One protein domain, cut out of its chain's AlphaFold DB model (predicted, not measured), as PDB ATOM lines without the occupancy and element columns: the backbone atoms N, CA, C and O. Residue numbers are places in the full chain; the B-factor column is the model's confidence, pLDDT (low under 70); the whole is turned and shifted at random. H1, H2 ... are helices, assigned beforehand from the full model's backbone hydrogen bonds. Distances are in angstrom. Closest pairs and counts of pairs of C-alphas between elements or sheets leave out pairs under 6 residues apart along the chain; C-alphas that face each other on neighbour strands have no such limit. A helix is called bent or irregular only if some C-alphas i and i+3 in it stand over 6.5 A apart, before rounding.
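This is residues 2 to 99 of the 129 residues of an uncharacterized protein of Gallionellales bacterium RIFCSPLOWO2_12_FULL_59_22 (UniProt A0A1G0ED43). Three helices, H1, H2 and H3, make an up-and-down bundle, each running against the one before, and H4 crosses one end. The printed part has 98 residues with four named helices, H1 to H4 in order, and no named strand: all helix. It is compact, with radius of gyration of the C-alphas 13.8 A and spans of 39 by 34 by 21 A.

H1, residues 2 to 25, begins at C-alpha 2 (144.473, 128.443, 74.333) and is 34.4 A long. H2 is residues 31 to 49, 26.6 A. H3, residues 54 to 77, 32.5 A, is irregular: C-alphas 69 and 72 are 7.5 A apart, with a kink of 62 degrees near residue 70. H4, residues 79 to 96, 25.2 A, ends at C-alpha 96 (124.135, 140.301, 96.339).

H1 and H2 form a hairpin, their closest C-alphas, Ala 16 and Tyr 40, 4.8 A apart. H2 and H3 form another, Ser 33 and Ala 68 closest at 4.7 A between C-alphas. H4, about perpendicular to H2 at 74 degrees, touches its residues 31 to 38 alone, the C-alphas of Phe 35 and Ala 89 closest at 5.0 A. Every O i to N i+4 pair is within hydrogen-bond range in H1 and H2, 15 of 20 in H3, 13 of 14 in H4.

The printed part has no cut, its three links are tight, and no printed residue is under 70.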
ATOM      1  N   GLU A   2     144.637 127.285  73.438       79.69
ATOM      2  CA  GLU A   2     144.473 128.443  74.333       79.69
ATOM      3  C   GLU A   2     143.262 129.316  73.992       79.69
ATOM      4  O   GLU A   2     142.492 129.645  74.886       79.69
ATOM      5  N   ILE A   3     143.032 129.613  72.706       88.38
ATOM      6  CA  ILE A   3     141.881 130.416  72.249       88.38
ATOM      7  C   ILE A   3     140.554 129.809  72.729       88.38
ATOM      8  O   ILE A   3     139.701 130.522  73.247       88.38
ATOM      9  N   VAL A   4     140.400 128.485  72.627       90.25
ATOM     10  CA  VAL A   4     139.198 127.775  73.097       90.25
ATOM     11  C   VAL A   4     139.047 127.902  74.615       90.25
ATOM     12  O   VAL A   4     137.944 128.142  75.100       90.25
ATOM     13  N   GLY A   5     140.150 127.806  75.364       88.62
ATOM     14  CA  GLY A   5     140.156 128.047  76.806       88.62
ATOM     15  C   GLY A   5     139.745 129.478  77.165       88.62
ATOM     16  O   GLY A   5     138.930 129.667  78.060       88.62
ATOM     17  N   TYR A   6     140.237 130.489  76.444       91.62
ATOM     18  CA  TYR A   6     139.835 131.885  76.656       91.62
ATOM     19  C   TYR A   6     138.359 132.128  76.336       91.62
ATOM     20  O   TYR A   6     137.685 132.810  77.104       91.62
ATOM     21  N   ILE A   7     137.839 131.540  75.253       94.12
ATOM     22  CA  ILE A   7     136.410 131.614  74.911       94.12
ATOM     23  C   ILE A   7     135.573 130.971  76.019       94.12
ATOM     24  O   ILE A   7     134.642 131.592  76.525       94.12
ATOM     25  N   GLY A   8     135.925 129.755  76.443       92.62
ATOM     26  CA  GLY A   8     135.219 129.068  77.522       92.62
ATOM     27  C   GLY A   8     135.272 129.845  78.840       92.62
ATOM     28  O   GLY A   8     134.275 129.929  79.554       92.62
ATOM     29  N   PHE A   9     136.404 130.473  79.144       94.31
ATOM     30  CA  PHE A   9     136.555 131.305  80.329       94.31
ATOM     31  C   PHE A   9     135.732 132.601  80.251       94.31
ATOM     32  O   PHE A   9     135.097 132.981  81.233       94.31
ATOM     33  N   ALA A  10     135.655 133.242  79.082       95.19
ATOM     34  CA  ALA A  10     134.772 134.388  78.870       95.19
ATOM     35  C   ALA A  10     133.295 134.007  79.068       95.19
ATOM     36  O   ALA A  10     132.551 134.737  79.723       95.19
ATOM     37  N   VAL A  11     132.884 132.830  78.581       96.00
ATOM     38  CA  VAL A  11     131.541 132.279  78.829       96.00
ATOM     39  C   VAL A  11     131.321 132.025  80.321       96.00
ATOM     40  O   VAL A  11     130.270 132.382  80.844       96.00
ATOM     41  N   LEU A  12     132.305 131.468  81.032       95.44
ATOM     42  CA  LEU A  12     132.220 131.261  82.480       95.44
ATOM     43  C   LEU A  12     132.004 132.582  83.234       95.44
ATOM     44  O   LEU A  12     131.126 132.651  84.093       95.44
ATOM     45  N   ILE A  13     132.756 133.636  82.896       96.44
ATOM     46  CA  ILE A  13     132.571 134.974  83.480       96.44
ATOM     47  C   ILE A  13     131.166 135.498  83.171       96.44
ATOM     48  O   ILE A  13     130.473 135.978  84.069       96.44
ATOM     49  N   PHE A  14     130.725 135.387  81.918       96.94
ATOM     50  CA  PHE A  14     129.393 135.820  81.511       96.94
ATOM     51  C   PHE A  14     128.289 135.102  82.300       96.94
ATOM     52  O   PHE A  14     127.345 135.745  82.765       96.94
ATOM     53  N   LEU A  15     128.421 133.791  82.513       94.75
ATOM     54  CA  LEU A  15     127.502 133.010  83.341       94.75
ATOM     55  C   LEU A  15     127.547 133.454  84.804       94.75
ATOM     56  O   LEU A  15     126.488 133.671  85.387       94.75
ATOM     57  N   ALA A  16     128.736 133.660  85.380       94.88
ATOM     58  CA  ALA A  16     128.890 134.146  86.751       94.88
ATOM     59  C   ALA A  16     128.158 135.481  86.963       94.88
ATOM     60  O   ALA A  16     127.401 135.633  87.924       94.88
ATOM     61  N   VAL A  17     128.324 136.428  86.035       96.19
ATOM     62  CA  VAL A  17     127.641 137.727  86.070       96.19
ATOM     63  C   VAL A  17     126.132 137.552  85.902       96.19
ATOM     64  O   VAL A  17     125.366 138.048  86.725       96.19
ATOM     65  N   THR A  18     125.696 136.813  84.883       94.88
ATOM     66  CA  THR A  18     124.272 136.634  84.558       94.88
ATOM     67  C   THR A  18     123.513 135.959  85.697       94.88
ATOM     68  O   THR A  18     122.455 136.436  86.102       94.88
ATOM     69  N   TRP A  19     124.066 134.891  86.279       93.56
ATOM     70  CA  TRP A  19     123.457 134.216  87.424       93.56
ATOM     71  C   TRP A  19     123.441 135.110  88.661       93.56
ATOM     72  O   TRP A  19     122.441 135.132  89.372       93.56
ATOM     73  N   THR A  20     124.496 135.890  88.903       94.38
ATOM     74  CA  THR A  20     124.537 136.840  90.027       94.38
ATOM     75  C   THR A  20     123.482 137.938  89.873       94.38
ATOM     76  O   THR A  20     122.779 138.259  90.833       94.38
ATOM     77  N   ILE A  21     123.305 138.475  88.662       93.38
ATOM     78  CA  ILE A  21     122.207 139.400  88.352       93.38
ATOM     79  C   ILE A  21     120.867 138.710  88.606       93.38
ATOM     80  O   ILE A  21     120.029 139.278  89.299       93.38
ATOM     81  N   GLY A  22     120.702 137.466  88.145       90.81
ATOM     82  CA  GLY A  22     119.526 136.645  88.424       90.81
ATOM     83  C   GLY A  22     119.230 136.541  89.920       90.81
ATOM     84  O   GLY A  22     118.104 136.802  90.336       90.81
ATOM     85  N   VAL A  23     120.240 136.256  90.754       91.06
ATOM     86  CA  VAL A  23     120.102 136.233  92.222       91.06
ATOM     87  C   VAL A  23     119.562 137.560  92.745       91.06
ATOM     88  O   VAL A  23     118.716 137.547  93.640       91.06
ATOM     89  N   ARG A  24     119.984 138.694  92.184       90.38
ATOM     90  CA  ARG A  24     119.506 140.022  92.588       90.38
ATOM     91  C   ARG A  24     118.085 140.333  92.115       90.38
ATOM     92  O   ARG A  24     117.314 140.900  92.882       90.38
ATOM     93  N   THR A  25     117.746 140.000  90.872       87.81
ATOM     94  CA  THR A  25     116.467 140.376  90.246       87.81
ATOM     95  C   THR A  25     115.337 139.413  90.590       87.81
ATOM     96  O   THR A  25     114.195 139.829  90.769       87.81
ATOM     97  N   THR A  26     115.645 138.124  90.716       87.31
ATOM     98  CA  THR A  26     114.659 137.056  90.888       87.31
ATOM     99  C   THR A  26     114.646 136.599  92.343       87.31
ATOM    100  O   THR A  26     115.353 135.681  92.760       87.31
ATOM    101  N   LEU A  27     113.830 137.266  93.160       81.56
ATOM    102  CA  LEU A  27     113.843 137.078  94.616       81.56
ATOM    103  C   LEU A  27     113.425 135.668  95.073       81.56
ATOM    104  O   LEU A  27     113.870 135.231  96.134       81.56
ATOM    105  N   HIS A  28     112.670 134.937  94.247       80.69
ATOM    106  CA  HIS A  28     112.167 133.581  94.505       80.69
ATOM    107  C   HIS A  28     113.086 132.446  94.001       80.69
ATOM    108  O   HIS A  28     112.659 131.296  93.924       80.69
ATOM    109  N   LEU A  29     114.337 132.748  93.630       81.00
ATOM    110  CA  LEU A  29     115.307 131.735  93.196       81.00
ATOM    111  C   LEU A  29     115.503 130.628  94.241       81.00
ATOM    112  O   LEU A  29     115.633 130.889  95.437       81.00
ATOM    113  N   GLN A  30     115.584 129.387  93.761       83.38
ATOM    114  CA  GLN A  30     115.886 128.231  94.598       83.38
ATOM    115  C   GLN A  30     117.341 128.271  95.083       83.38
ATOM    116  O   GLN A  30     118.237 128.743  94.380       83.38
ATOM    117  N   THR A  31     117.589 127.700  96.265       85.50
ATOM    118  CA  THR A  31     118.923 127.602  96.882       85.50
ATOM    119  C   THR A  31     119.969 127.032  95.925       85.50
ATOM    120  O   THR A  31     121.080 127.549  95.861       85.50
ATOM    121  N   ALA A  32     119.604 126.012  95.142       86.31
ATOM    122  CA  ALA A  32     120.480 125.383  94.157       86.31
ATOM    123  C   ALA A  32     120.980 126.378  93.099       86.31
ATOM    124  O   ALA A  32     122.171 126.451  92.823       86.31
ATOM    125  N   SER A  33     120.086 127.207  92.558       89.25
ATOM    126  CA  SER A  33     120.427 128.218  91.557       89.25
ATOM    127  C   SER A  33     121.299 129.341  92.128       89.25
ATOM    128  O   SER A  33     122.221 129.803  91.456       89.25
ATOM    129  N   ILE A  34     121.044 129.758  93.375       90.81
ATOM    130  CA  ILE A  34     121.886 130.729  94.094       90.81
ATOM    131  C   ILE A  34     123.281 130.141  94.326       90.81
ATOM    132  O   ILE A  34     124.288 130.821  94.132       90.81
ATOM    133  N   PHE A  35     123.353 128.864  94.699       90.50
ATOM    134  CA  PHE A  35     124.620 128.175  94.881       90.50
ATOM    135  C   PHE A  35     125.391 128.023  93.564       90.50
ATOM    136  O   PHE A  35     126.593 128.258  93.545       90.50
ATOM    137  N   SER A  36     124.726 127.721  92.445       90.81
ATOM    138  CA  SER A  36     125.373 127.704  91.126       90.81
ATOM    139  C   SER A  36     125.956 129.065  90.739       90.81
ATOM    140  O   SER A  36     127.042 129.119  90.166       90.81
ATOM    141  N   ALA A  37     125.285 130.167  91.095       93.94
ATOM    142  CA  ALA A  37     125.832 131.511  90.907       93.94
ATOM    143  C   ALA A  37     127.144 131.693  91.687       93.94
ATOM    144  O   ALA A  37     128.160 132.089  91.115       93.94
ATOM    145  N   LEU A  38     127.137 131.330  92.975       94.56
ATOM    146  CA  LEU A  38     128.328 131.351  93.825       94.56
ATOM    147  C   LEU A  38     129.441 130.452  93.264       94.56
ATOM    148  O   LEU A  38     130.596 130.867  93.213       94.56
ATOM    149  N   PHE A  39     129.096 129.250  92.801       94.44
ATOM    150  CA  PHE A  39     130.032 128.304  92.199       94.44
ATOM    151  C   PHE A  39     130.740 128.907  90.984       94.44
ATOM    152  O   PHE A  39     131.963 128.837  90.910       94.44
ATOM    153  N   TYR A  40     130.013 129.547  90.061       95.81
ATOM    154  CA  TYR A  40     130.634 130.177  88.895       95.81
ATOM    155  C   TYR A  40     131.559 131.335  89.270       95.81
ATOM    156  O   TYR A  40     132.646 131.443  88.706       95.81
ATOM    157  N   VAL A  41     131.166 132.164  90.243       95.88
ATOM    158  CA  VAL A  41     132.016 133.254  90.747       95.88
ATOM    159  C   VAL A  41     133.307 132.693  91.341       95.88
ATOM    160  O   VAL A  41     134.397 133.105  90.947       95.88
ATOM    161  N   VAL A  42     133.203 131.719  92.246       95.00
ATOM    162  CA  VAL A  42     134.366 131.111  92.906       95.00
ATOM    163  C   VAL A  42     135.254 130.391  91.893       95.00
ATOM    164  O   VAL A  42     136.467 130.570  91.918       95.00
ATOM    165  N   ALA A  43     134.676 129.632  90.961       94.19
ATOM    166  CA  ALA A  43     135.432 128.927  89.931       94.19
ATOM    167  C   ALA A  43     136.186 129.892  89.003       94.19
ATOM    168  O   ALA A  43     137.346 129.643  88.677       94.19
ATOM    169  N   ALA A  44     135.561 131.008  88.613       93.75
ATOM    170  CA  ALA A  44     136.221 132.039  87.818       93.75
ATOM    171  C   ALA A  44     137.391 132.679  88.581       93.75
ATOM    172  O   ALA A  44     138.473 132.827  88.017       93.75
ATOM    173  N   VAL A  45     137.204 133.003  89.867       94.69
ATOM    174  CA  VAL A  45     138.261 133.571  90.722       94.69
ATOM    175  C   VAL A  45     139.414 132.586  90.907       94.69
ATOM    176  O   VAL A  45     140.565 132.980  90.745       94.69
ATOM    177  N   ILE A  46     139.125 131.313  91.196       94.25
ATOM    178  CA  ILE A  46     140.151 130.277  91.370       94.25
ATOM    179  C   ILE A  46     140.967 130.123  90.091       94.25
ATOM    180  O   ILE A  46     142.186 130.186  90.164       94.25
ATOM    181  N   LEU A  47     140.321 129.999  88.925       93.00
ATOM    182  CA  LEU A  47     141.029 129.842  87.650       93.00
ATOM    183  C   LEU A  47     142.018 130.976  87.372       93.00
ATOM    184  O   LEU A  47     143.089 130.725  86.824       93.00
ATOM    185  N   VAL A  48     141.663 132.207  87.743       92.56
ATOM    186  CA  VAL A  48     142.556 133.364  87.616       92.56
ATOM    187  C   VAL A  48     143.661 133.321  88.666       92.56
ATOM    188  O   VAL A  48     144.821 133.534  88.334       92.56
ATOM    189  N   ALA A  49     143.320 133.042  89.926       93.62
ATOM    190  CA  ALA A  49     144.257 133.083  91.044       93.62
ATOM    191  C   ALA A  49     145.332 131.987  90.978       93.62
ATOM    192  O   ALA A  49     146.455 132.206  91.422       93.62
ATOM    193  N   THR A  50     145.000 130.813  90.438       93.00
ATOM    194  CA  THR A  50     145.911 129.661  90.358       93.00
ATOM    195  C   THR A  50     146.620 129.538  89.010       93.00
ATOM    196  O   THR A  50     147.284 128.528  88.782       93.00
ATOM    197  N   ASP A  51     146.432 130.506  88.102       86.94
ATOM    198  CA  ASP A  51     146.920 130.497  86.710       86.94
ATOM    199  C   ASP A  51     146.716 129.143  86.001       86.94
ATOM    200  O   ASP A  51     147.528 128.644  85.223       86.94
ATOM    201  N   THR A  52     145.607 128.478  86.330       89.62
ATOM    202  CA  THR A  52     145.306 127.147  85.812       89.62
ATOM    203  C   THR A  52     144.811 127.249  84.375       89.62
ATOM    204  O   THR A  52     144.188 128.232  83.969       89.62
ATOM    205  N   ASN A  53     145.064 126.206  83.577       90.44
ATOM    206  CA  ASN A  53     144.666 126.189  82.175       90.44
ATOM    207  C   ASN A  53     143.163 126.482  82.022       90.44
ATOM    208  O   ASN A  53     142.310 125.749  82.527       90.44
ATOM    209  N   LYS A  54     142.844 127.527  81.260       89.62
ATOM    210  CA  LYS A  54     141.479 128.026  81.068       89.62
ATOM    211  C   LYS A  54     140.543 127.009  80.411       89.62
ATOM    212  O   LYS A  54     139.341 127.131  80.576       89.62
ATOM    213  N   LEU A  55     141.057 125.954  79.768       92.81
ATOM    214  CA  LEU A  55     140.250 124.831  79.264       92.81
ATOM    215  C   LEU A  55     139.375 124.167  80.335       92.81
ATOM    216  O   LEU A  55     138.346 123.586  79.995       92.81
ATOM    217  N   HIS A  56     139.730 124.280  81.620       92.38
ATOM    218  CA  HIS A  56     138.898 123.754  82.701       92.38
ATOM    219  C   HIS A  56     137.504 124.404  82.744       92.38
ATOM    220  O   HIS A  56     136.548 123.780  83.204       92.38
ATOM    221  N   SER A  57     137.339 125.609  82.183       91.44
ATOM    222  CA  SER A  57     136.028 126.243  82.044       91.44
ATOM    223  C   SER A  57     135.017 125.348  81.318       91.44
ATOM    224  O   SER A  57     133.833 125.386  81.639       91.44
ATOM    225  N   LEU A  58     135.468 124.514  80.371       91.94
ATOM    226  CA  LEU A  58     134.599 123.655  79.561       91.94
ATOM    227  C   LEU A  58     133.860 122.599  80.388       91.94
ATOM    228  O   LEU A  58     132.734 122.260  80.041       91.94
ATOM    229  N   TRP A  59     134.453 122.098  81.478       93.81
ATOM    230  CA  TRP A  59     133.784 121.156  82.382       93.81
ATOM    231  C   TRP A  59     133.169 121.851  83.605       93.81
ATOM    232  O   TRP A  59     132.157 121.385  84.122       93.81
ATOM    233  N   ILE A  60     133.695 123.004  84.031       94.00
ATOM    234  CA  ILE A  60     133.101 123.809  85.113       94.00
ATOM    235  C   ILE A  60     131.697 124.287  84.725       94.00
ATOM    236  O   ILE A  60     130.772 124.213  85.534       94.00
ATOM    237  N   ILE A  61     131.514 124.748  83.484       93.75
ATOM    238  CA  ILE A  61     130.220 125.230  82.984       93.75
ATOM    239  C   ILE A  61     129.103 124.185  83.170       93.75
ATOM    240  O   ILE A  61     128.145 124.492  83.889       93.75
ATOM    241  N   PRO A  62     129.194 122.965  82.598       94.88
ATOM    242  CA  PRO A  62     128.146 121.958  82.739       94.88
ATOM    243  C   PRO A  62     127.962 121.490  84.186       94.88
ATOM    244  O   PRO A  62     126.832 121.222  84.583       94.88
ATOM    245  N   VAL A  63     129.021 121.459  85.005       92.31
ATOM    246  CA  VAL A  63     128.910 121.137  86.441       92.31
ATOM    247  C   VAL A  63     128.044 122.162  87.179       92.31
ATOM    248  O   VAL A  63     127.160 121.778  87.942       92.31
ATOM    249  N   GLY A  64     128.229 123.459  86.920       89.38
ATOM    250  CA  GLY A  64     127.397 124.500  87.532       89.38
ATOM    251  C   GLY A  64     125.921 124.413  87.125       89.38
ATOM    252  O   GLY A  64     125.037 124.629  87.960       89.38
ATOM    253  N   PHE A  65     125.641 124.016  85.879       90.56
ATOM    254  CA  PHE A  65     124.278 123.766  85.403       90.56
ATOM    255  C   PHE A  65     123.671 122.526  86.058       90.56
ATOM    256  O   PHE A  65     122.530 122.568  86.516       90.56
ATOM    257  N   ALA A  66     124.440 121.441  86.158       90.00
ATOM    258  CA  ALA A  66     124.020 120.226  86.843       90.00
ATOM    259  C   ALA A  66     123.690 120.506  88.318       90.00
ATOM    260  O   ALA A  66     122.663 120.050  88.810       90.00
ATOM    261  N   LEU A  67     124.487 121.327  89.010       85.31
ATOM    262  CA  LEU A  67     124.186 121.757  90.381       85.31
ATOM    263  C   LEU A  67     122.838 122.483  90.484       85.31
ATOM    264  O   LEU A  67     122.074 122.221  91.413       85.31
ATOM    265  N   ALA A  68     122.512 123.348  89.518       86.06
ATOM    266  CA  ALA A  68     121.241 124.069  89.510       86.06
ATOM    267  C   ALA A  68     120.059 123.120  89.264       86.06
ATOM    268  O   ALA A  68     119.040 123.222  89.943       86.06
ATOM    269  N   ALA A  69     120.206 122.195  88.312       86.56
ATOM    270  CA  ALA A  69     119.155 121.263  87.914       86.56
ATOM    271  C   ALA A  69     118.899 120.167  88.965       86.56
ATOM    272  O   ALA A  69     117.753 119.842  89.264       86.56
ATOM    273  N   PHE A  70     119.962 119.610  89.549       84.38
ATOM    274  CA  PHE A  70     119.884 118.468  90.465       84.38
ATOM    275  C   PHE A  70     119.926 118.858  91.945       84.38
ATOM    276  O   PHE A  70     119.820 117.986  92.807       84.38
ATOM    277  N   GLY A  71     120.043 120.145  92.280       77.56
ATOM    278  CA  GLY A  71     120.158 120.578  93.673       77.56
ATOM    279  C   GLY A  71     118.968 120.175  94.554       77.56
ATOM    280  O   GLY A  71     119.161 119.879  95.730       77.56
ATOM    281  N   GLY A  72     117.758 120.071  93.988       73.50
ATOM    282  CA  GLY A  72     116.583 119.550  94.702       73.50
ATOM    283  C   GLY A  72     116.692 118.061  95.059       73.50
ATOM    284  O   GLY A  72     116.345 117.663  96.168       73.50
ATOM    285  N   LEU A  73     117.252 117.244  94.162       76.62
ATOM    286  CA  LEU A  73     117.532 115.827  94.430       76.62
ATOM    287  C   LEU A  73     118.648 115.670  95.470       76.62
ATOM    288  O   LEU A  73     118.564 114.821  96.357       76.62
ATOM    289  N   PHE A  74     119.657 116.542  95.412       70.25
ATOM    290  CA  PHE A  74     120.740 116.578  96.393       70.25
ATOM    291  C   PHE A  74     120.241 116.920  97.802       70.25
ATOM    292  O   PHE A  74     120.696 116.318  98.774       70.25
ATOM    293  N   ALA A  75     119.267 117.830  97.910       72.56
ATOM    294  CA  ALA A  75     118.628 118.178  99.176       72.56
ATOM    295  C   ALA A  75     117.951 116.977  99.849       72.56
ATOM    296  O   ALA A  75     117.972 116.856 101.074       72.56
ATOM    297  N   PHE A  76     117.368 116.086  99.045       74.25
ATOM    298  CA  PHE A  76     116.676 114.900  99.533       74.25
ATOM    299  C   PHE A  76     117.648 113.799  99.979       74.25
ATOM    300  O   PHE A  76     117.439 113.182 101.020       74.25
ATOM    301  N   HIS A  77     118.722 113.565  99.218       76.75
ATOM    302  CA  HIS A  77     119.628 112.439  99.461       76.75
ATOM    303  C   HIS A  77     120.768 112.757 100.449       76.75
ATOM    304  O   HIS A  77     121.160 111.896 101.231       76.75
ATOM    305  N   PHE A  78     121.271 113.999 100.473       75.06
ATOM    306  CA  PHE A  78     122.421 114.410 101.294       75.06
ATOM    307  C   PHE A  78     122.117 115.649 102.139       75.06
ATOM    308  O   PHE A  78     122.718 116.717 101.993       75.06
ATOM    309  N   ARG A  79     121.194 115.481 103.087       75.62
ATOM    310  CA  ARG A  79     120.691 116.554 103.953       75.62
ATOM    311  C   ARG A  79     121.774 117.381 104.683       75.62
ATOM    312  O   ARG A  79     121.690 118.603 104.606       75.62
ATOM    313  N   PRO A  80     122.806 116.804 105.341       80.50
ATOM    314  CA  PRO A  80     123.784 117.620 106.071       80.50
ATOM    315  C   PRO A  80     124.679 118.461 105.148       80.50
ATOM    316  O   PRO A  80     124.960 119.617 105.456       80.50
ATOM    317  N   ALA A  81     125.076 117.931 103.988       77.19
ATOM    318  CA  ALA A  81     125.820 118.706 102.994       77.19
ATOM    319  C   ALA A  81     124.959 119.839 102.411       77.19
ATOM    320  O   ALA A  81     125.444 120.951 102.194       77.19
ATOM    321  N   PHE A  82     123.663 119.578 102.212       80.06
ATOM    322  CA  PHE A  82     122.721 120.576 101.720       80.06
ATOM    323  C   PHE A  82     122.514 121.747 102.688       80.06
ATOM    324  O   PHE A  82     122.368 122.876 102.234       80.06
ATOM    325  N   GLU A  83     122.567 121.529 104.004       82.88
ATOM    326  CA  GLU A  83     122.491 122.629 104.980       82.88
ATOM    327  C   GLU A  83     123.701 123.572 104.888       82.88
ATOM    328  O   GLU A  83     123.542 124.794 104.914       82.88
ATOM    329  N   VAL A  84     124.909 123.034 104.687       85.31
ATOM    330  CA  VAL A  84     126.112 123.857 104.465       85.31
ATOM    331  C   VAL A  84     125.984 124.659 103.168       85.31
ATOM    332  O   VAL A  84     126.226 125.867 103.146       85.31
ATOM    333  N   LEU A  85     125.536 124.006 102.094       83.44
ATOM    334  CA  LEU A  85     125.258 124.653 100.810       83.44
ATOM    335  C   LEU A  85     124.222 125.771 100.959       83.44
ATOM    336  O   LEU A  85     124.399 126.866 100.427       83.44
ATOM    337  N   ARG A  86     123.164 125.519 101.731       85.50
ATOM    338  CA  ARG A  86     122.106 126.485 102.024       85.50
ATOM    339  C   ARG A  86     122.627 127.682 102.804       85.50
ATOM    340  O   ARG A  86     122.251 128.809 102.484       85.50
ATOM    341  N   PHE A  87     123.492 127.464 103.791       88.69
ATOM    342  CA  PHE A  87     124.129 128.546 104.534       88.69
ATOM    343  C   PHE A  87     124.972 129.438 103.612       88.69
ATOM    344  O   PHE A  87     124.788 130.656 103.603       88.69
ATOM    345  N   LEU A  88     125.828 128.841 102.776       89.25
ATOM    346  CA  LEU A  88     126.663 129.580 101.824       89.25
ATOM    347  C   LEU A  88     125.828 130.346 100.792       89.25
ATOM    348  O   LEU A  88     126.081 131.523 100.536       89.25
ATOM    349  N   ALA A  89     124.798 129.704 100.236       87.75
ATOM    350  CA  ALA A  89     123.876 130.336  99.300       87.75
ATOM    351  C   ALA A  89     123.130 131.512  99.948       87.75
ATOM    352  O   ALA A  89     122.998 132.568  99.336       87.75
ATOM    353  N   SER A  90     122.685 131.362 101.198       88.25
ATOM    354  CA  SER A  90     122.036 132.433 101.962       88.25
ATOM    355  C   SER A  90     122.977 133.618 102.190       88.25
ATOM    356  O   SER A  90     122.618 134.758 101.898       88.25
ATOM    357  N   ALA A  91     124.209 133.358 102.637       91.94
ATOM    358  CA  ALA A  91     125.217 134.396 102.832       91.94
ATOM    359  C   ALA A  91     125.506 135.151 101.523       91.94
ATOM    360  O   ALA A  91     125.487 136.382 101.502       91.94
ATOM    361  N   PHE A  92     125.684 134.425 100.416       92.06
ATOM    362  CA  PHE A  92     125.890 135.022  99.099       92.06
ATOM    363  C   PHE A  92     124.684 135.851  98.637       92.06
ATOM    364  O   PHE A  92     124.850 136.992  98.209       92.06
ATOM    365  N   ALA A  93     123.464 135.325  98.774       89.44
ATOM    366  CA  ALA A  93     122.250 136.053  98.420       89.44
ATOM    367  C   ALA A  93     122.103 137.344  99.229       89.44
ATOM    368  O   ALA A  93     121.737 138.369  98.659       89.44
ATOM    369  N   ASN A  94     122.430 137.321 100.523       89.00
ATOM    370  CA  ASN A  94     122.396 138.512 101.369       89.00
ATOM    371  C   ASN A  94     123.376 139.580 100.883       89.00
ATOM    372  O   ASN A  94     122.997 140.744 100.827       89.00
ATOM    373  N   VAL A  95     124.590 139.193 100.472       92.00
ATOM    374  CA  VAL A  95     125.589 140.115  99.901       92.00
ATOM    375  C   VAL A  95     125.113 140.699  98.568       92.00
ATOM    376  O   VAL A  95     125.177 141.907  98.352       92.00
ATOM    377  N   VAL A  96     124.590 139.864  97.671       90.88
ATOM    378  CA  VAL A  96     124.135 140.301  96.339       90.88
ATOM    379  C   VAL A  96     122.875 141.174  96.412       90.88
ATOM    380  O   VAL A  96     122.673 142.057  95.575       90.88
ATOM    381  N   ARG A  97     122.020 140.942  97.413       89.19
ATOM    382  CA  ARG A  97     120.738 141.635  97.621       89.19
ATOM    383  C   ARG A  97     120.816 142.759  98.657       89.19
ATOM    384  O   ARG A  97     119.770 143.213  99.122       89.19
ATOM    385  N   ILE A  98     122.014 143.235  99.010       89.75
ATOM    386  CA  ILE A  98     122.168 144.403  99.888       89.75
ATOM    387  C   ILE A  98     121.303 145.559  99.358       89.75
ATOM    388  O   ILE A  98     121.349 145.907  98.176       89.75
ATOM    389  N   GLY A  99     120.488 146.137 100.246       85.56
ATOM    390  CA  GLY A  99     119.558 147.224  99.926       85.56
ATOM    391  C   GLY A  99     118.143 146.785  99.524       85.56
ATOM    392  O   GLY A  99     117.290 147.646  99.321       85.56
TER     393      GLY A  99